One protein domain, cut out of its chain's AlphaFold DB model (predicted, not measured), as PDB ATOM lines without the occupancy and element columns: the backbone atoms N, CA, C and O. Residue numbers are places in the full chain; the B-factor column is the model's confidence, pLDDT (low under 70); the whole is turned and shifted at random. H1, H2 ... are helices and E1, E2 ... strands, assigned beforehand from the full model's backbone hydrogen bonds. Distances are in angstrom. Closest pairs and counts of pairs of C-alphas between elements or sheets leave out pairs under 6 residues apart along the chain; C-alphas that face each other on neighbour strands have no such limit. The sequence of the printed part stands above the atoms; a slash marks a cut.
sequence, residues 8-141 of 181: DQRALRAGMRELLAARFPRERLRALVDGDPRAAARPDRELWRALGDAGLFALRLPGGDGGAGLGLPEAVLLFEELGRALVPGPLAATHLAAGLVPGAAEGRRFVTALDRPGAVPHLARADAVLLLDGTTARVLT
ATOM      1  N   ASP A   8       1.658  59.688 -30.237       97.62
ATOM      2  CA  ASP A   8       1.634  59.067 -31.565       97.62
ATOM      3  C   ASP A   8       0.326  58.307 -31.820       97.62
ATOM      4  O   ASP A   8      -0.264  58.406 -32.894       97.62
ATOM      5  N   GLN A   9      -0.191  57.596 -30.813       98.00
ATOM      6  CA  GLN A   9      -1.483  56.912 -30.902       98.00
ATOM      7  C   GLN A   9      -2.654  57.895 -31.041       98.00
ATOM      8  O   GLN A   9      -3.604  57.621 -31.781       98.00
ATOM      9  N   ARG A  10      -2.608  59.049 -30.355       98.31
ATOM     10  CA  ARG A  10      -3.614  60.113 -30.529       98.31
ATOM     11  C   ARG A  10      -3.555  60.701 -31.932       98.31
ATOM     12  O   ARG A  10      -4.606  60.835 -32.558       98.31
ATOM     13  N   ALA A  11      -2.355  61.003 -32.424       98.12
ATOM     14  CA  ALA A  11      -2.137  61.541 -33.760       98.12
ATOM     15  C   ALA A  11      -2.607  60.560 -34.845       98.12
ATOM     16  O   ALA A  11      -3.364  60.942 -35.736       98.12
ATOM     17  N   LEU A  12      -2.261  59.276 -34.716       97.94
ATOM     18  CA  LEU A  12      -2.692  58.213 -35.627       97.94
ATOM     19  C   LEU A  12      -4.224  58.110 -35.695       97.94
ATOM     20  O   LEU A  12      -4.817  58.072 -36.775       97.94
ATOM     21  N   ARG A  13      -4.880  58.108 -34.529       98.38
ATOM     22  CA  ARG A  13      -6.341  58.085 -34.421       98.38
ATOM     23  C   ARG A  13      -6.980  59.323 -35.059       98.38
ATOM     24  O   ARG A  13      -7.982  59.196 -35.764       98.38
ATOM     25  N   ALA A  14      -6.429  60.509 -34.800       98.50
ATOM     26  CA  ALA A  14      -6.924  61.763 -35.360       98.50
ATOM     27  C   ALA A  14      -6.807  61.780 -36.892       98.50
ATOM     28  O   ALA A  14      -7.797  62.052 -37.569       98.50
ATOM     29  N   GLY A  15      -5.658  61.369 -37.438       98.25
ATOM     30  CA  GLY A  15      -5.432  61.312 -38.882       98.25
ATOM     31  C   GLY A  15      -6.404  60.377 -39.607       98.25
ATOM     32  O   GLY A  15      -6.967  60.740 -40.638       98.25
ATOM     33  N   MET A  16      -6.693  59.199 -39.042       98.25
ATOM     34  CA  MET A  16      -7.702  58.299 -39.619       98.25
ATOM     35  C   MET A  16      -9.108  58.900 -39.580       98.25
ATOM     36  O   MET A  16      -9.861  58.782 -40.544       98.25
ATOM     37  N   ARG A  17      -9.470  59.580 -38.488       98.25
ATOM     38  CA  ARG A  17     -10.760  60.271 -38.396       98.25
ATOM     39  C   ARG A  17     -10.900  61.353 -39.464       98.25
ATOM     40  O   ARG A  17     -11.953  61.439 -40.092       98.25
ATOM     41  N   GLU A  18      -9.865  62.157 -39.670       98.19
ATOM     42  CA  GLU A  18      -9.842  63.212 -40.690       98.19
ATOM     43  C   GLU A  18      -9.935  62.632 -42.105       98.19
ATOM     44  O   GLU A  18     -10.757  63.082 -42.905       98.19
ATOM     45  N   LEU A  19      -9.174  61.570 -42.389       97.50
ATOM     46  CA  LEU A  19      -9.256  60.843 -43.655       97.50
ATOM     47  C   LEU A  19     -10.683  60.353 -43.929       97.50
ATOM     48  O   LEU A  19     -11.208  60.543 -45.028       97.50
ATOM     49  N   LEU A  20     -11.325  59.734 -42.935       97.00
ATOM     50  CA  LEU A  20     -12.686  59.219 -43.068       97.00
ATOM     51  C   LEU A  20     -13.709  60.341 -43.220       97.00
ATOM     52  O   LEU A  20     -14.606  60.217 -44.047       97.00
ATOM     53  N   ALA A  21     -13.553  61.457 -42.508       96.50
ATOM     54  CA  ALA A  21     -14.406  62.627 -42.696       96.50
ATOM     55  C   ALA A  21     -14.323  63.170 -44.135       96.50
ATOM     56  O   ALA A  21     -15.341  63.562 -44.699       96.50
ATOM     57  N   ALA A  22     -13.135  63.139 -44.749       96.06
ATOM     58  CA  ALA A  22     -12.930  63.595 -46.121       96.06
ATOM     59  C   ALA A  22     -13.406  62.586 -47.184       96.06
ATOM     60  O   ALA A  22     -13.965  62.977 -48.207       96.06
ATOM     61  N   ARG A  23     -13.167  61.283 -46.982       94.81
ATOM     62  CA  ARG A  23     -13.388  60.241 -48.009       94.81
ATOM     63  C   ARG A  23     -14.711  59.490 -47.861       94.81
ATOM     64  O   ARG A  23     -15.286  59.050 -48.861       94.81
ATOM     65  N   PHE A  24     -15.200  59.349 -46.633       94.50
ATOM     66  CA  PHE A  24     -16.428  58.632 -46.296       94.50
ATOM     67  C   PHE A  24     -17.279  59.414 -45.274       94.50
ATOM     68  O   PHE A  24     -17.489  58.960 -44.146       94.50
ATOM     69  N   PRO A  25     -17.778  60.607 -45.652       93.00
ATOM     70  CA  PRO A  25     -18.619  61.410 -44.775       93.00
ATOM     71  C   PRO A  25     -19.971  60.726 -44.512       93.00
ATOM     72  O   PRO A  25     -20.411  59.844 -45.257       93.00
ATOM     73  N   ARG A  26     -20.676  61.155 -43.459       91.00
ATOM     74  CA  ARG A  26     -21.954  60.551 -43.026       91.00
ATOM     75  C   ARG A  26     -23.023  60.569 -44.115       91.00
ATOM     76  O   ARG A  26     -23.855  59.670 -44.181       91.00
ATOM     77  N   GLU A  27     -22.999  61.576 -44.975       91.44
ATOM     78  CA  GLU A  27     -23.898  61.737 -46.115       91.44
ATOM     79  C   GLU A  27     -23.725  60.585 -47.109       91.44
ATOM     80  O   GLU A  27     -24.712  60.057 -47.618       91.44
ATOM     81  N   ARG A  28     -22.482  60.126 -47.315       90.25
ATOM     82  CA  ARG A  28     -22.174  58.968 -48.162       90.25
ATOM     83  C   ARG A  28     -22.730  57.681 -47.561       90.25
ATOM     84  O   ARG A  28     -23.304  56.878 -48.290       90.25
ATOM     85  N   LEU A  29     -22.618  57.504 -46.244       88.75
ATOM     86  CA  LEU A  29     -23.238  56.374 -45.546       88.75
ATOM     87  C   LEU A  29     -24.764  56.387 -45.702       88.75
ATOM     88  O   LEU A  29     -25.339  55.365 -46.065       88.75
ATOM     89  N   ARG A  30     -25.418  57.531 -45.458       89.44
ATOM     90  CA  ARG A  30     -26.877  57.660 -45.622       89.44
ATOM     91  C   ARG A  30     -27.305  57.326 -47.046       89.44
ATOM     92  O   ARG A  30     -28.183  56.496 -47.227       89.44
ATOM     93  N   ALA A  31     -26.609  57.862 -48.049       89.12
ATOM     94  CA  ALA A  31     -26.884  57.556 -49.450       89.12
ATOM     95  C   ALA A  31     -26.754  56.056 -49.779       89.12
ATOM     96  O   ALA A  31     -27.505  55.543 -50.605       89.12
ATOM     97  N   LEU A  32     -25.825  55.336 -49.137       86.81
ATOM     98  CA  LEU A  32     -25.706  53.882 -49.293       86.81
ATOM     99  C   LEU A  32     -26.863  53.130 -48.622       86.81
ATOM    100  O   LEU A  32     -27.328  52.139 -49.175       86.81
ATOM    101  N   VAL A  33     -27.314  53.581 -47.452       86.31
ATOM    102  CA  VAL A  33     -28.426  52.960 -46.711       86.31
ATOM    103  C   VAL A  33     -29.767  53.197 -47.406       86.31
ATOM    104  O   VAL A  33     -30.553  52.261 -47.536       86.31
ATOM    105  N   ASP A  34     -30.005  54.420 -47.873       89.31
ATOM    106  CA  ASP A  34     -31.260  54.831 -48.514       89.31
ATOM    107  C   ASP A  34     -31.322  54.418 -50.000       89.31
ATOM    108  O   ASP A  34     -32.390  54.420 -50.615       89.31
ATOM    109  N   GLY A  35     -30.171  54.088 -50.592       85.25
ATOM    110  CA  GLY A  35     -30.026  53.716 -51.996       85.25
ATOM    111  C   GLY A  35     -30.304  52.238 -52.299       85.25
ATOM    112  O   GLY A  35     -30.812  51.476 -51.481       85.25
ATOM    113  N   ASP A  36     -29.947  51.805 -53.515       79.12
ATOM    114  CA  ASP A  36     -30.065  50.396 -53.918       79.12
ATOM    115  C   ASP A  36     -29.165  49.509 -53.028       79.12
ATOM    116  O   ASP A  36     -27.935  49.655 -53.060       79.12
ATOM    117  N   PRO A  37     -29.720  48.516 -52.305       70.31
ATOM    118  CA  PRO A  37     -28.935  47.583 -51.497       70.31
ATOM    119  C   PRO A  37     -27.840  46.852 -52.290       70.31
ATOM    120  O   PRO A  37     -26.817  46.434 -51.738       70.31
ATOM    121  N   ARG A  38     -28.009  46.691 -53.610       68.56
ATOM    122  CA  ARG A  38     -26.986  46.104 -54.488       68.56
ATOM    123  C   ARG A  38     -25.817  47.052 -54.739       68.56
ATOM    124  O   ARG A  38     -24.700  46.557 -54.927       68.56
ATOM    125  N   ALA A  39     -26.064  48.362 -54.732       66.12
ATOM    126  CA  ALA A  39     -25.045  49.402 -54.821       66.12
ATOM    127  C   ALA A  39     -24.273  49.520 -53.499       66.12
ATOM    128  O   ALA A  39     -23.044  49.532 -53.534       66.12
ATOM    129  N   ALA A  40     -24.965  49.452 -52.355       62.16
ATOM    130  CA  ALA A  40     -24.338  49.370 -51.029       62.16
ATOM    131  C   ALA A  40     -23.420  48.147 -50.871       62.16
ATOM    132  O   ALA A  40     -22.428  48.169 -50.148       62.16
ATOM    133  N   ALA A  41     -23.721  47.070 -51.598       60.69
ATOM    134  CA  ALA A  41     -22.908  45.866 -51.603       60.69
ATOM    135  C   ALA A  41     -21.662  45.947 -52.516       60.69
ATOM    136  O   ALA A  41     -20.889  44.983 -52.552       60.69
ATOM    137  N   ARG A  42     -21.458  47.029 -53.289       67.19
ATOM    138  CA  ARG A  42     -20.282  47.207 -54.161       67.19
ATOM    139  C   ARG A  42     -19.119  47.804 -53.352       67.19
ATOM    140  O   ARG A  42     -19.315  48.834 -52.719       67.19
ATOM    141  N   PRO A  43     -17.908  47.210 -53.398       68.75
ATOM    142  CA  PRO A  43     -16.743  47.800 -52.762       68.75
ATOM    143  C   PRO A  43     -16.463  49.162 -53.371       68.75
ATOM    144  O   PRO A  43     -16.319  49.289 -54.592       68.75
ATOM    145  N   ASP A  44     -16.344  50.152 -52.508       85.94
ATOM    146  CA  ASP A  44     -15.840  51.454 -52.875       85.94
ATOM    147  C   ASP A  44     -14.331  51.353 -53.098       85.94
ATOM    148  O   ASP A  44     -13.533  51.393 -52.163       85.94
ATOM    149  N   ARG A  45     -13.941  51.119 -54.353       88.62
ATOM    150  CA  ARG A  45     -12.534  50.912 -54.711       88.62
ATOM    151  C   ARG A  45     -11.695  52.157 -54.443       88.62
ATOM    152  O   ARG A  45     -10.530  52.001 -54.107       88.62
ATOM    153  N   GLU A  46     -12.271  53.351 -54.567       91.62
ATOM    154  CA  GLU A  46     -11.563  54.596 -54.272       91.62
ATOM    155  C   GLU A  46     -11.286  54.713 -52.773       91.62
ATOM    156  O   GLU A  46     -10.141  54.932 -52.382       91.62
ATOM    157  N   LEU A  47     -12.297  54.468 -51.931       93.06
ATOM    158  CA  LEU A  47     -12.101  54.427 -50.483       93.06
ATOM    159  C   LEU A  47     -11.084  53.354 -50.087       93.06
ATOM    160  O   LEU A  47     -10.207  53.615 -49.271       93.06
ATOM    161  N   TRP A  48     -11.162  52.162 -50.684       94.75
ATOM    162  CA  TRP A  48     -10.225  51.078 -50.386       94.75
ATOM    163  C   TRP A  48      -8.778  51.463 -50.706       94.75
ATOM    164  O   TRP A  48      -7.881  51.161 -49.923       94.75
ATOM    165  N   ARG A  49      -8.554  52.174 -51.822       95.50
ATOM    166  CA  ARG A  49      -7.242  52.744 -52.150       95.50
ATOM    167  C   ARG A  49      -6.804  53.797 -51.162       95.50
ATOM    168  O   ARG A  49      -5.715  53.663 -50.631       95.50
ATOM    169  N   ALA A  50      -7.666  54.754 -50.838       96.38
ATOM    170  CA  ALA A  50      -7.335  55.790 -49.867       96.38
ATOM    171  C   ALA A  50      -6.937  55.201 -48.499       96.38
ATOM    172  O   ALA A  50      -6.000  55.683 -47.871       96.38
ATOM    173  N   LEU A  51      -7.609  54.134 -48.053       97.25
ATOM    174  CA  LEU A  51      -7.251  53.421 -46.823       97.25
ATOM    175  C   LEU A  51      -5.911  52.676 -46.939       97.25
ATOM    176  O   LEU A  51      -5.131  52.676 -45.989       97.25
ATOM    177  N   GLY A  52      -5.637  52.052 -48.088       96.94
ATOM    178  CA  GLY A  52      -4.353  51.409 -48.373       96.94
ATOM    179  C   GLY A  52      -3.190  52.401 -48.429       96.94
ATOM    180  O   GLY A  52      -2.174  52.174 -47.783       96.94
ATOM    181  N   ASP A  53      -3.371  53.525 -49.121       95.75
ATOM    182  CA  ASP A  53      -2.384  54.605 -49.247       95.75
ATOM    183  C   ASP A  53      -2.097  55.269 -47.889       95.75
ATOM    184  O   ASP A  53      -0.966  55.655 -47.608       95.75
ATOM    185  N   ALA A  54      -3.102  55.339 -47.007       96.25
ATOM    186  CA  ALA A  54      -2.939  55.765 -45.617       96.25
ATOM    187  C   ALA A  54      -2.271  54.704 -44.716       96.25
ATOM    188  O   ALA A  54      -2.100  54.929 -43.519       96.25
ATOM    189  N   GLY A  55      -1.924  53.534 -45.260       96.50
ATOM    190  CA  GLY A  55      -1.218  52.472 -44.550       96.50
ATOM    191  C   GLY A  55      -2.094  51.597 -43.653       96.50
ATOM    192  O   GLY A  55      -1.550  50.796 -42.897       96.50
ATOM    193  N   LEU A  56      -3.432  51.677 -43.726       97.56
ATOM    194  CA  LEU A  56      -4.324  50.897 -42.850       97.56
ATOM    195  C   LEU A  56      -4.047  49.391 -42.935       97.56
ATOM    196  O   LEU A  56      -3.974  48.699 -41.917       97.56
ATOM    197  N   PHE A  57      -3.943  48.858 -44.153       98.00
ATOM    198  CA  PHE A  57      -3.790  47.417 -44.350       98.00
ATOM    199  C   PHE A  57      -2.349  46.966 -44.094       98.00
ATOM    200  O   PHE A  57      -2.148  45.884 -43.556       98.00
ATOM    201  N   ALA A  58      -1.359  47.813 -44.387       97.50
ATOM    202  CA  ALA A  58       0.058  47.524 -44.173       97.50
ATOM    203  C   ALA A  58       0.563  47.844 -42.752       97.50
ATOM    204  O   ALA A  58       1.711  47.547 -42.440       97.50
ATOM    205  N   LEU A  59      -0.265  48.437 -41.880       97.75
ATOM    206  CA  LEU A  59       0.142  49.043 -40.602       97.75
ATOM    207  C   LEU A  59       1.080  48.168 -39.755       97.75
ATOM    208  O   LEU A  59       2.046  48.658 -39.174       97.75
ATOM    209  N   ARG A  60       0.784  46.865 -39.700       97.19
ATOM    210  CA  ARG A  60       1.492  45.882 -38.870       97.19
ATOM    211  C   ARG A  60       2.597  45.123 -39.601       97.19
ATOM    212  O   ARG A  60       3.268  44.299 -38.984       97.19
ATOM    213  N   LEU A  61       2.757  45.345 -40.903       97.50
ATOM    214  CA  LEU A  61       3.851  44.746 -41.657       97.50
ATOM    215  C   LEU A  61       5.169  45.451 -41.305       97.50
ATOM    216  O   LEU A  61       5.151  46.647 -40.998       97.50
ATOM    217  N   PRO A  62       6.312  44.749 -41.350       96.25
ATOM    218  CA  PRO A  62       7.623  45.376 -41.233       96.25
ATOM    219  C   PRO A  62       7.842  46.479 -42.279       96.25
ATOM    220  O   PRO A  62       7.281  46.437 -43.374       96.25
ATOM    221  N   GLY A  63       8.736  47.427 -41.980       92.00
ATOM    222  CA  GLY A  63       9.101  48.502 -42.915       92.00
ATOM    223  C   GLY A  63       9.632  48.004 -44.262       92.00
ATOM    224  O   GLY A  63       9.311  48.579 -45.298       92.00
ATOM    225  N   GLY A  64      10.379  46.894 -44.265       89.88
ATOM    226  CA  GLY A  64      10.870  46.257 -45.494       89.88
ATOM    227  C   GLY A  64       9.759  45.750 -46.423       89.88
ATOM    228  O   GLY A  64       9.975  45.655 -47.626       89.88
ATOM    229  N   ASP A  65       8.564  45.518 -45.877       88.56
ATOM    230  CA  ASP A  65       7.379  45.062 -46.606       88.56
ATOM    231  C   ASP A  65       6.393  46.216 -46.883       88.56
ATOM    232  O   ASP A  65       5.233  45.990 -47.228       88.56
ATOM    233  N   GLY A  66       6.838  47.470 -46.713       85.50
ATOM    234  CA  GLY A  66       6.028  48.670 -46.942       85.50
ATOM    235  C   GLY A  66       5.050  49.011 -45.813       85.50
ATOM    236  O   GLY A  66       4.131  49.801 -46.028       85.50
ATOM    237  N   GLY A  67       5.214  48.415 -44.627       93.50
ATOM    238  CA  GLY A  67       4.399  48.705 -43.447       93.50
ATOM    239  C   GLY A  67       5.050  49.656 -42.443       93.50
ATOM    240  O   GLY A  67       6.195  50.075 -42.596       93.50
ATOM    241  N   ALA A  68       4.317  49.991 -41.380       94.06
ATOM    242  CA  ALA A  68       4.811  50.858 -40.305       94.06
ATOM    243  C   ALA A  68       5.417  50.078 -39.122       94.06
ATOM    244  O   ALA A  68       5.940  50.680 -38.188       94.06
ATOM    245  N   GLY A  69       5.339  48.743 -39.132       95.88
ATOM    246  CA  GLY A  69       5.819  47.883 -38.048       95.88
ATOM    247  C   GLY A  69       5.073  48.067 -36.723       95.88
ATOM    248  O   GLY A  69       5.602  47.697 -35.677       95.88
ATOM    249  N   LEU A  70       3.870  48.651 -36.747       96.75
ATOM    250  CA  LEU A  70       3.106  48.962 -35.539       96.75
ATOM    251  C   LEU A  70       2.353  47.738 -34.997       96.75
ATOM    252  O   LEU A  70       2.215  46.695 -35.645       96.75
ATOM    253  N   GLY A  71       1.871  47.857 -33.761       95.94
ATOM    254  CA  GLY A  71       1.270  46.762 -33.022       95.94
ATOM    255  C   GLY A  71      -0.239  46.616 -33.213       95.94
ATOM    256  O   GLY A  71      -0.905  47.307 -33.986       95.94
ATOM    257  N   LEU A  72      -0.795  45.673 -32.450       96.12
ATOM    258  CA  LEU A  72      -2.241  45.543 -32.277       96.12
ATOM    259  C   LEU A  72      -2.899  46.793 -31.666       96.12
ATOM    260  O   LEU A  72      -3.985  47.121 -32.135       96.12
ATOM    261  N   PRO A  73      -2.306  47.500 -30.678       96.25
ATOM    262  CA  PRO A  73      -2.928  48.700 -30.116       96.25
ATOM    263  C   PRO A  73      -3.221  49.766 -31.178       96.25
ATOM    264  O   PRO A  73      -4.343  50.259 -31.261       96.25
ATOM    265  N   GLU A  74      -2.257  50.057 -32.052       97.94
ATOM    266  CA  GLU A  74      -2.416  51.027 -33.140       97.94
ATOM    267  C   GLU A  74      -3.458  50.561 -34.161       97.94
ATOM    268  O   GLU A  74      -4.313  51.344 -34.576       97.94
ATOM    269  N   ALA A  75      -3.444  49.272 -34.523       98.00
ATOM    270  CA  ALA A  75      -4.452  48.707 -35.416       98.00
ATOM    271  C   ALA A  75      -5.863  48.846 -34.828       98.00
ATOM    272  O   ALA A  75      -6.768  49.312 -35.516       98.00
ATOM    273  N   VAL A  76      -6.051  48.510 -33.547       97.69
ATOM    274  CA  VAL A  76      -7.342  48.651 -32.860       97.69
ATOM    275  C   VAL A  76      -7.842  50.092 -32.934       97.69
ATOM    276  O   VAL A  76      -8.994  50.297 -33.305       97.69
ATOM    277  N   LEU A  77      -6.988  51.089 -32.685       98.12
ATOM    278  CA  LEU A  77      -7.379  52.502 -32.770       98.12
ATOM    279  C   LEU A  77      -7.878  52.901 -34.165       98.12
ATOM    280  O   LEU A  77      -8.867  53.626 -34.279       98.12
ATOM    281  N   LEU A  78      -7.235  52.414 -35.228       98.38
ATOM    282  CA  LEU A  78      -7.702  52.661 -36.593       98.38
ATOM    283  C   LEU A  78      -9.047  51.979 -36.867       98.38
ATOM    284  O   LEU A  78      -9.950  52.593 -37.439       98.38
ATOM    285  N   PHE A  79      -9.210  50.732 -36.423       98.25
ATOM    286  CA  PHE A  79     -10.458  49.981 -36.575       98.25
ATOM    287  C   PHE A  79     -11.618  50.559 -35.755       98.25
ATOM    288  O   PHE A  79     -12.761  50.508 -36.212       98.25
ATOM    289  N   GLU A  80     -11.350  51.173 -34.602       98.19
ATOM    290  CA  GLU A  80     -12.356  51.932 -33.855       98.19
ATOM    291  C   GLU A  80     -12.897  53.112 -34.668       98.19
ATOM    292  O   GLU A  80     -14.107  53.346 -34.681       98.19
ATOM    293  N   GLU A  81     -12.034  53.856 -35.362       98.38
ATOM    294  CA  GLU A  81     -12.474  54.985 -36.190       98.38
ATOM    295  C   GLU A  81     -13.209  54.510 -37.455       98.38
ATOM    296  O   GLU A  81     -14.233  55.097 -37.814       98.38
ATOM    297  N   LEU A  82     -12.791  53.393 -38.064       97.62
ATOM    298  CA  LEU A  82     -13.541  52.743 -39.152       97.62
ATOM    299  C   LEU A  82     -14.947  52.326 -38.701       97.62
ATOM    300  O   LEU A  82     -15.925  52.571 -39.411       97.62
ATOM    301  N   GLY A  83     -15.059  51.739 -37.506       96.44
ATOM    302  CA  GLY A  83     -16.336  51.379 -36.894       96.44
ATOM    303  C   GLY A  83     -17.191  52.602 -36.562       96.44
ATOM    304  O   GLY A  83     -18.384  52.614 -36.855       96.44
ATOM    305  N   ARG A  84     -16.586  53.674 -36.032       96.81
ATOM    306  CA  ARG A  84     -17.266  54.951 -35.748       96.81
ATOM    307  C   ARG A  84     -17.851  55.590 -37.008       96.81
ATOM    308  O   ARG A  84     -18.927  56.183 -36.937       96.81
ATOM    309  N   ALA A  85     -17.151  55.488 -38.134       95.38
ATOM    310  CA  ALA A  85     -17.623  55.959 -39.435       95.38
ATOM    311  C   ALA A  85     -18.551  54.957 -40.149       95.38
ATOM    312  O   ALA A  85     -19.126  55.297 -41.180       95.38
ATOM    313  N   LEU A  86     -18.720  53.748 -39.595       93.88
ATOM    314  CA  LEU A  86     -19.498  52.645 -40.168       93.88
ATOM    315  C   LEU A  86     -19.049  52.289 -41.593       93.88
ATOM    316  O   LEU A  86     -19.875  52.052 -42.474       93.88
ATOM    317  N   VAL A  87     -17.732  52.255 -41.823       93.06
ATOM    318  CA  VAL A  87     -17.172  51.889 -43.131       93.06
ATOM    319  C   VAL A  87     -17.547  50.436 -43.460       93.06
ATOM    320  O   VAL A  87     -17.167  49.525 -42.718       93.06
ATOM    321  N   PRO A  88     -18.274  50.177 -44.562       89.69
ATOM    322  CA  PRO A  88     -18.707  48.831 -44.904       89.69
ATOM    323  C   PRO A  88     -17.579  48.021 -45.556       89.69
ATOM    324  O   PRO A  88     -16.830  48.522 -46.395       89.69
ATOM    325  N   GLY A  89     -17.521  46.726 -45.245       89.88
ATOM    326  CA  GLY A  89     -16.678  45.760 -45.951       89.88
ATOM    327  C   GLY A  89     -15.771  44.916 -45.047       89.88
ATOM    328  O   GLY A  89     -15.727  45.102 -43.832       89.88
ATOM    329  N   PRO A  90     -15.016  43.976 -45.635       93.69
ATOM    330  CA  PRO A  90     -14.155  43.027 -44.944       93.69
ATOM    331  C   PRO A  90     -12.786  43.652 -44.618       93.69
ATOM    332  O   PRO A  90     -11.734  43.129 -44.988       93.69
ATOM    333  N   LEU A  91     -12.801  44.796 -43.929       95.25
ATOM    334  CA  LEU A  91     -11.605  45.579 -43.591       95.25
ATOM    335  C   LEU A  91     -10.577  44.731 -42.830       95.25
ATOM    336  O   LEU A  91      -9.401  44.714 -43.181       95.25
ATOM    337  N   ALA A  92     -11.042  43.970 -41.834       95.31
ATOM    338  CA  ALA A  92     -10.191  43.113 -41.013       95.31
ATOM    339  C   ALA A  92      -9.556  41.984 -41.832       95.31
ATOM    340  O   ALA A  92      -8.357  41.746 -41.726       95.31
ATOM    341  N   ALA A  93     -10.331  41.329 -42.700       95.50
ATOM    342  CA  ALA A  93      -9.805  40.268 -43.554       95.50
ATOM    343  C   ALA A  93      -8.756  40.801 -44.540       95.50
ATOM    344  O   ALA A  93      -7.740  40.150 -44.754       95.50
ATOM    345  N   THR A  94      -8.952  42.001 -45.095       96.56
ATOM    346  CA  THR A  94      -7.943  42.623 -45.967       96.56
ATOM    347  C   THR A  94      -6.693  43.043 -45.201       96.56
ATOM    348  O   THR A  94      -5.593  42.793 -45.682       96.56
ATOM    349  N   HIS A  95      -6.837  43.593 -43.993       97.25
ATOM    350  CA  HIS A  95      -5.698  43.906 -43.126       97.25
ATOM    351  C   HIS A  95      -4.874  42.650 -42.794       97.25
ATOM    352  O   HIS A  95      -3.658  42.647 -42.945       97.25
ATOM    353  N   LEU A  96      -5.532  41.544 -42.430       95.25
ATOM    354  CA  LEU A  96      -4.857  40.264 -42.176       95.25
ATOM    355  C   LEU A  96      -4.211  39.670 -43.437       95.25
ATOM    356  O   LEU A  96      -3.214  38.957 -43.347       95.25
ATOM    357  N   ALA A  97      -4.763  39.964 -44.614       96.00
ATOM    358  CA  ALA A  97      -4.251  39.482 -45.891       96.00
ATOM    359  C   ALA A  97      -3.057  40.284 -46.423       96.00
ATOM    360  O   ALA A  97      -2.484  39.873 -47.430       96.00
ATOM    361  N   ALA A  98      -2.691  41.411 -45.805       96.06
ATOM    362  CA  ALA A  98      -1.747  42.371 -46.374       96.06
ATOM    363  C   ALA A  98      -0.391  41.752 -46.759       96.06
ATOM    364  O   ALA A  98       0.116  42.040 -47.838       96.06
ATOM    365  N   GLY A  99       0.140  40.847 -45.928       94.38
ATOM    366  CA  GLY A  99       1.386  40.116 -46.205       94.38
ATOM    367  C   GLY A  99       1.213  38.801 -46.979       94.38
ATOM    368  O   GLY A  99       2.196  38.146 -47.304       94.38
ATOM    369  N   LEU A 100      -0.025  38.384 -47.261       94.75
ATOM    370  CA  LEU A 100      -0.338  37.090 -47.889       94.75
ATOM    371  C   LEU A 100      -0.860  37.235 -49.323       94.75
ATOM    372  O   LEU A 100      -0.742  36.311 -50.127       94.75
ATOM    373  N   VAL A 101      -1.477  38.373 -49.643       95.62
ATOM    374  CA  VAL A 101      -2.139  38.625 -50.924       95.62
ATOM    375  C   VAL A 101      -1.518  39.860 -51.577       95.62
ATOM    376  O   VAL A 101      -1.748  40.976 -51.104       95.62
ATOM    377  N   PRO A 102      -0.795  39.708 -52.703       95.12
ATOM    378  CA  PRO A 102      -0.207  40.838 -53.413       95.12
ATOM    379  C   PRO A 102      -1.253  41.891 -53.792       95.12
ATOM    380  O   PRO A 102      -2.231  41.603 -54.495       95.12
ATOM    381  N   GLY A 103      -1.039  43.127 -53.342       95.44
ATOM    382  CA  GLY A 103      -1.967  44.232 -53.545       95.44
ATOM    383  C   GLY A 103      -2.958  44.465 -52.397       95.44
ATOM    384  O   GLY A 103      -3.745  45.404 -52.489       95.44
ATOM    385  N   ALA A 104      -3.018  43.621 -51.362       96.56
ATOM    386  CA  ALA A 104      -3.919  43.851 -50.227       96.56
ATOM    387  C   ALA A 104      -3.436  45.004 -49.333       96.56
ATOM    388  O   ALA A 104      -4.250  45.834 -48.932       96.56
ATOM    389  N   ALA A 105      -2.124  45.100 -49.099       97.19
ATOM    390  CA  ALA A 105      -1.494  46.163 -48.317       97.19
ATOM    391  C   ALA A 105      -1.814  47.572 -48.860       97.19
ATOM    392  O   ALA A 105      -2.143  48.478 -48.103       97.19
ATOM    393  N   GLU A 106      -1.821  47.733 -50.183       96.31
ATOM    394  CA  GLU A 106      -2.062  49.006 -50.878       96.31
ATOM    395  C   GLU A 106      -3.545  49.200 -51.259       96.31
ATOM    396  O   GLU A 106      -3.885  49.996 -52.138       96.31
ATOM    397  N   GLY A 107      -4.454  48.397 -50.692       95.44
ATOM    398  CA  GLY A 107      -5.892  48.488 -50.971       95.44
ATOM    399  C   GLY A 107      -6.279  48.142 -52.419       95.44
ATOM    400  O   GLY A 107      -7.373  48.462 -52.888       95.44
ATOM    401  N   ARG A 108      -5.406  47.475 -53.177       95.31
ATOM    402  CA  ARG A 108      -5.677  47.029 -54.560       95.31
ATOM    403  C   ARG A 108      -6.563  45.808 -54.609       95.31
ATOM    404  O   ARG A 108      -7.266  45.602 -55.601       95.31
ATOM    405  N   ARG A 109      -6.487  44.993 -53.564       94.31
ATOM    406  CA  ARG A 109      -7.264  43.775 -53.394       94.31
ATOM    407  C   ARG A 109      -8.240  43.942 -52.250       94.31
ATOM    408  O   ARG A 109      -7.923  44.487 -51.199       94.31
ATOM    409  N   PHE A 110      -9.436  43.443 -52.488       92.88
ATOM    410  CA  PHE A 110     -10.491  43.328 -51.508       92.88
ATOM    411  C   PHE A 110     -10.579  41.861 -51.118       92.88
ATOM    412  O   PHE A 110     -10.947  41.010 -51.932       92.88
ATOM    413  N   VAL A 111     -10.182  41.559 -49.891       95.38
ATOM    414  CA  VAL A 111     -10.072  40.191 -49.393       95.38
ATOM    415  C   VAL A 111     -11.140  39.978 -48.339       95.38
ATOM    416  O   VAL A 111     -11.287  40.787 -47.425       95.38
ATOM    417  N   THR A 112     -11.902  38.898 -48.481       94.69
ATOM    418  CA  THR A 112     -12.856  38.448 -47.459       94.69
ATOM    419  C   THR A 112     -12.294  37.243 -46.714       94.69
ATOM    420  O   THR A 112     -11.261  36.708 -47.105       94.69
ATOM    421  N   ALA A 113     -12.944  36.815 -45.637       93.88
ATOM    422  CA  ALA A 113     -12.512  35.662 -44.858       93.88
ATOM    423  C   ALA A 113     -13.655  34.676 -44.617       93.88
ATOM    424  O   ALA A 113     -14.834  35.038 -44.647       93.88
ATOM    425  N   LEU A 114     -13.275  33.426 -44.380       93.69
ATOM    426  CA  LEU A 114     -14.140  32.342 -43.954       93.69
ATOM    427  C   LEU A 114     -13.426  31.570 -42.846       93.69
ATOM    428  O   LEU A 114     -12.359  31.013 -43.085       93.69
ATOM    429  N   ASP A 115     -14.018  31.539 -41.661       88.75
ATOM    430  CA  ASP A 115     -13.496  30.837 -40.484       88.75
ATOM    431  C   ASP A 115     -14.280  29.555 -40.159       88.75
ATOM    432  O   ASP A 115     -13.763  28.638 -39.528       88.75
ATOM    433  N   ARG A 116     -15.538  29.464 -40.602       84.06
ATOM    434  CA  ARG A 116     -16.396  28.285 -40.443       84.06
ATOM    435  C   ARG A 116     -17.189  27.998 -41.713       84.06
ATOM    436  O   ARG A 116     -17.490  28.926 -42.459       84.06
ATOM    437  N   PRO A 117     -17.593  26.741 -41.972       82.50
ATOM    438  CA  PRO A 117     -18.423  26.418 -43.128       82.50
ATOM    439  C   PRO A 117     -19.692  27.278 -43.172       82.50
ATOM    440  O   PRO A 117     -20.454  27.324 -42.205       82.50
ATOM    441  N   GLY A 118     -19.936  27.954 -44.295       85.31
ATOM    442  CA  GLY A 118     -21.086  28.842 -44.410       85.31
ATOM    443  C   GLY A 118     -21.024  29.798 -45.592       85.31
ATOM    444  O   GLY A 118     -20.215  29.656 -46.510       85.31
ATOM    445  N   ALA A 119     -21.931  30.774 -45.572       85.38
ATOM    446  CA  ALA A 119     -21.922  31.861 -46.538       85.38
ATOM    447  C   ALA A 119     -20.709  32.764 -46.288       85.38
ATOM    448  O   ALA A 119     -20.468  33.177 -45.159       85.38
ATOM    449  N   VAL A 120     -19.987  33.096 -47.355       88.88
ATOM    450  CA  VAL A 120     -18.843  34.009 -47.306       88.88
ATOM    451  C   VAL A 120     -19.342  35.427 -47.612       88.88
ATOM    452  O   VAL A 120     -19.759  35.690 -48.750       88.88
ATOM    453  N   PRO A 121     -19.322  36.362 -46.645       86.06
ATOM    454  CA  PRO A 121     -19.709  37.743 -46.895       86.06
ATOM    455  C   PRO A 121     -18.844  38.353 -47.998       86.06
ATOM    456  O   PRO A 121     -17.648  38.085 -48.103       86.06
ATOM    457  N   HIS A 122     -19.453  39.180 -48.844       87.38
ATOM    458  CA  HIS A 122     -18.779  39.885 -49.940       87.38
ATOM    459  C   HIS A 122     -18.091  39.008 -51.011       87.38
ATOM    460  O   HIS A 122     -17.434  39.559 -51.895       87.38
ATOM    461  N   LEU A 123     -18.289  37.681 -51.013       88.88
ATOM    462  CA  LEU A 123     -17.621  36.746 -51.935       88.88
ATOM    463  C   LEU A 123     -17.724  37.144 -53.408       88.88
ATOM    464  O   LEU A 123     -16.740  37.076 -54.132       88.88
ATOM    465  N   ALA A 124     -18.900  37.607 -53.841       83.69
ATOM    466  CA  ALA A 124     -19.153  37.989 -55.231       83.69
ATOM    467  C   ALA A 124     -18.226  39.103 -55.760       83.69
ATOM    468  O   ALA A 124     -18.183  39.332 -56.966       83.69
ATOM    469  N   ARG A 125     -17.528  39.826 -54.876       81.44
ATOM    470  CA  ARG A 125     -16.606  40.916 -55.227       81.44
ATOM    471  C   ARG A 125     -15.203  40.745 -54.653       81.44
ATOM    472  O   ARG A 125     -14.366  41.617 -54.877       81.44
ATOM    473  N   ALA A 126     -14.964  39.679 -53.896       90.38
ATOM    474  CA  ALA A 126     -13.666  39.441 -53.302       90.38
ATOM    475  C   ALA A 126     -12.660  39.026 -54.376       90.38
ATOM    476  O   ALA A 126     -12.957  38.200 -55.235       90.38
ATOM    477  N   ASP A 127     -11.472  39.614 -54.317       92.94
ATOM    478  CA  ASP A 127     -10.344  39.234 -55.161       92.94
ATOM    479  C   ASP A 127      -9.663  37.964 -54.610       92.94
ATOM    480  O   ASP A 127      -9.092  37.182 -55.366       92.94
ATOM    481  N   ALA A 128      -9.764  37.743 -53.295       94.56
ATOM    482  CA  ALA A 128      -9.288  36.556 -52.592       94.56
ATOM    483  C   ALA A 128     -10.156  36.258 -51.354       94.56
ATOM    484  O   ALA A 128     -10.842  37.142 -50.830       94.56
ATOM    485  N   VAL A 129     -10.100  35.019 -50.867       95.12
ATOM    486  CA  VAL A 129     -10.700  34.588 -49.596       95.12
ATOM    487  C   VAL A 129      -9.598  34.049 -48.692       95.12
ATOM    488  O   VAL A 129      -8.873  33.139 -49.088       95.12
ATOM    489  N   LEU A 130      -9.488  34.578 -47.476       95.00
ATOM    490  CA  LEU A 130      -8.718  33.955 -46.406       95.00
ATOM    491  C   LEU A 130      -9.558  32.858 -45.757       95.00
ATOM    492  O   LEU A 130     -10.546  33.145 -45.085       95.00
ATOM    493  N   LEU A 131      -9.165  31.605 -45.949       93.50
ATOM    494  CA  LEU A 131      -9.675  30.501 -45.151       93.50
ATOM    495  C   LEU A 131      -8.870  30.450 -43.851       93.50
ATOM    496  O   LEU A 131      -7.660  30.221 -43.894       93.50
ATOM    497  N   LEU A 132      -9.539  30.682 -42.730       90.69
ATOM    498  CA  LEU A 132      -8.960  30.611 -41.396       90.69
ATOM    499  C   LEU A 132      -9.407  29.297 -40.758       90.69
ATOM    500  O   LEU A 132     -10.600  29.055 -40.620       90.69
ATOM    501  N   ASP A 133      -8.458  28.453 -40.374       86.06
ATOM    502  CA  ASP A 133      -8.731  27.169 -39.723       86.06
ATOM    503  C   ASP A 133      -7.984  27.113 -38.393       86.06
ATOM    504  O   ASP A 133      -6.947  26.462 -38.277       86.06
ATOM    505  N   GLY A 134      -8.459  27.919 -37.433       82.62
ATOM    506  CA  GLY A 134      -7.948  28.051 -36.062       82.62
ATOM    507  C   GLY A 134      -6.517  28.590 -35.948       82.62
ATOM    508  O   GLY A 134      -6.289  29.652 -35.379       82.62
ATOM    509  N   THR A 135      -5.555  27.849 -36.486       84.06
ATOM    510  CA  THR A 135      -4.112  28.103 -36.433       84.06
ATOM    511  C   THR A 135      -3.492  28.363 -37.803       84.06
ATOM    512  O   THR A 135      -2.355  28.827 -37.868       84.06
ATOM    513  N   THR A 136      -4.206  28.087 -38.899       87.00
ATOM    514  CA  THR A 136      -3.683  28.290 -40.257       87.00
ATOM    515  C   THR A 136      -4.520  29.281 -41.054       87.00
ATOM    516  O   THR A 136      -5.733  29.393 -40.872       87.00
ATOM    517  N   ALA A 137      -3.853  30.001 -41.956       89.75
ATOM    518  CA  ALA A 137      -4.486  30.860 -42.944       89.75
ATOM    519  C   ALA A 137      -4.102  30.377 -44.345       89.75
ATOM    520  O   ALA A 137      -2.921  30.199 -44.650       89.75
ATOM    521  N   ARG A 138      -5.096  30.168 -45.210       92.81
ATOM    522  CA  ARG A 138      -4.892  29.802 -46.617       92.81
ATOM    523  C   ARG A 138      -5.563  30.826 -47.515       92.81
ATOM    524  O   ARG A 138      -6.716  31.187 -47.298       92.81
ATOM    525  N   VAL A 139      -4.859  31.253 -48.556       94.62
ATOM    526  CA  VAL A 139      -5.421  32.135 -49.580       94.62
ATOM    527  C   VAL A 139      -6.102  31.280 -50.642       94.62
ATOM    528  O   VAL A 139      -5.470  30.441 -51.281       94.62
ATOM    529  N   LEU A 140      -7.394  31.507 -50.848       91.31
ATOM    530  CA  LEU A 140      -8.161  30.937 -51.947       91.31
ATOM    531  C   LEU A 140      -8.468  32.037 -52.959       91.31
ATOM    532  O   LEU A 140      -8.915  33.124 -52.595       91.31
ATOM    533  N   THR A 141      -8.275  31.743 -54.240       86.06
ATOM    534  CA  THR A 141      -8.748  32.623 -55.315       86.06
ATOM    535  C   THR A 141     -10.155  32.174 -55.713       86.06
ATOM    536  O   THR A 141     -10.320  31.006 -56.075       86.06
TER     537      THR A 141
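This is residues 8 to 141 of the 181 residues of the protein "Acyl-CoA dehydrogenase" of Streptomyces albireticuli (UniProt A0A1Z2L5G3). A small sheet of three strands forms one side of the domain, with the short helix H6 crossing one of its faces; H6 lies in the middle, between the sheet and a helical part in which H1 and H5 run side by side and H4 is near H1. H2 and the very short H3 reach away from the middle, and residues 33 to 38 stick out. The 134 printed residues have six named helices followed by three named strands, H1 H2 H3 H4 H5 H6 E1 E2 E3, of the class mixed, helices and strands. The sheet's order is E1 E2 E3, mixed, with E1 and E2 parallel and E2 and E3 an antiparallel hairpin. The whole is compact, with a radius of gyration of the C-alphas of 14.7 A and spans of 39 by 39 by 22 A.

E2, residues 128 to 133, is the inner strand, between the edge strands E1, residues 111 to 114, and E3, residues 136 to 140. E1 and E2 are parallel at 31 degrees, with N 114 and O 130 within hydrogen-bond range at 2.8 A. E2 and E3 form an antiparallel hairpin at 154 degrees, with N 131 and O 138 at 2.8 A and N 138 and O 131 at 2.9 A. H6, residues 91 to 97, is on the sheet at a height of 8.1 A, over E1 and only just over E2, on which 3 of its C-alphas fall. It runs across the strands, at 89 degrees to E1 on the local plane; the closest C-alphas of H6 and E1, those of Thr 94 and Val 111, are 4.7 A apart. H5, residues 72 to 84, and H4, residues 45 to 53, are each near H6, with 5 pairs of C-alphas within 10 A. H1, residues 8 to 23, touches H5 at a shallow tilt of 31 degrees, the same way, closest at the C-alphas of Arg 13 and Leu 77, 5.9 A. H1 and H4 are close but not clearly touching, the C-alphas of Arg 23 and Leu 47 being 6.4 A apart. H2, residues 26 to 34, and H1 meet only through their link. H2 and H3, residues 37 to 40, only just touch, with 3 pairs of C-alphas within 8 A, and only at the corner. In H1, H2, H4, H5 and H6 every O i to N i+4 pair is within hydrogen-bond range; H3 is too short for such a pair.

H1 begins at C-alpha 8, (1.634, 59.067, -31.565), and is 22.3 A long; H5 is 18.1 A, H2 12.2 A and H4 12.1 A. H6, 9.8 A long, begins at C-alpha 91, (-11.605, 45.579, -43.591), and H3 is 5.0 A. E2 is 15.9 A, E1 10.4 A, and E3, 12.8 A, ends at C-alpha 140, (-8.161, 30.937, -51.947).

The two C-alphas farthest apart, those of Asp 34 and Gly 64, are 43.1 A apart. The printed part has no cut. The links H4 to H5, H6 to E1 and E1 to E2 are long. The mean pLDDT of the printed part is 92.0, and residues 38 to 43 are under 70.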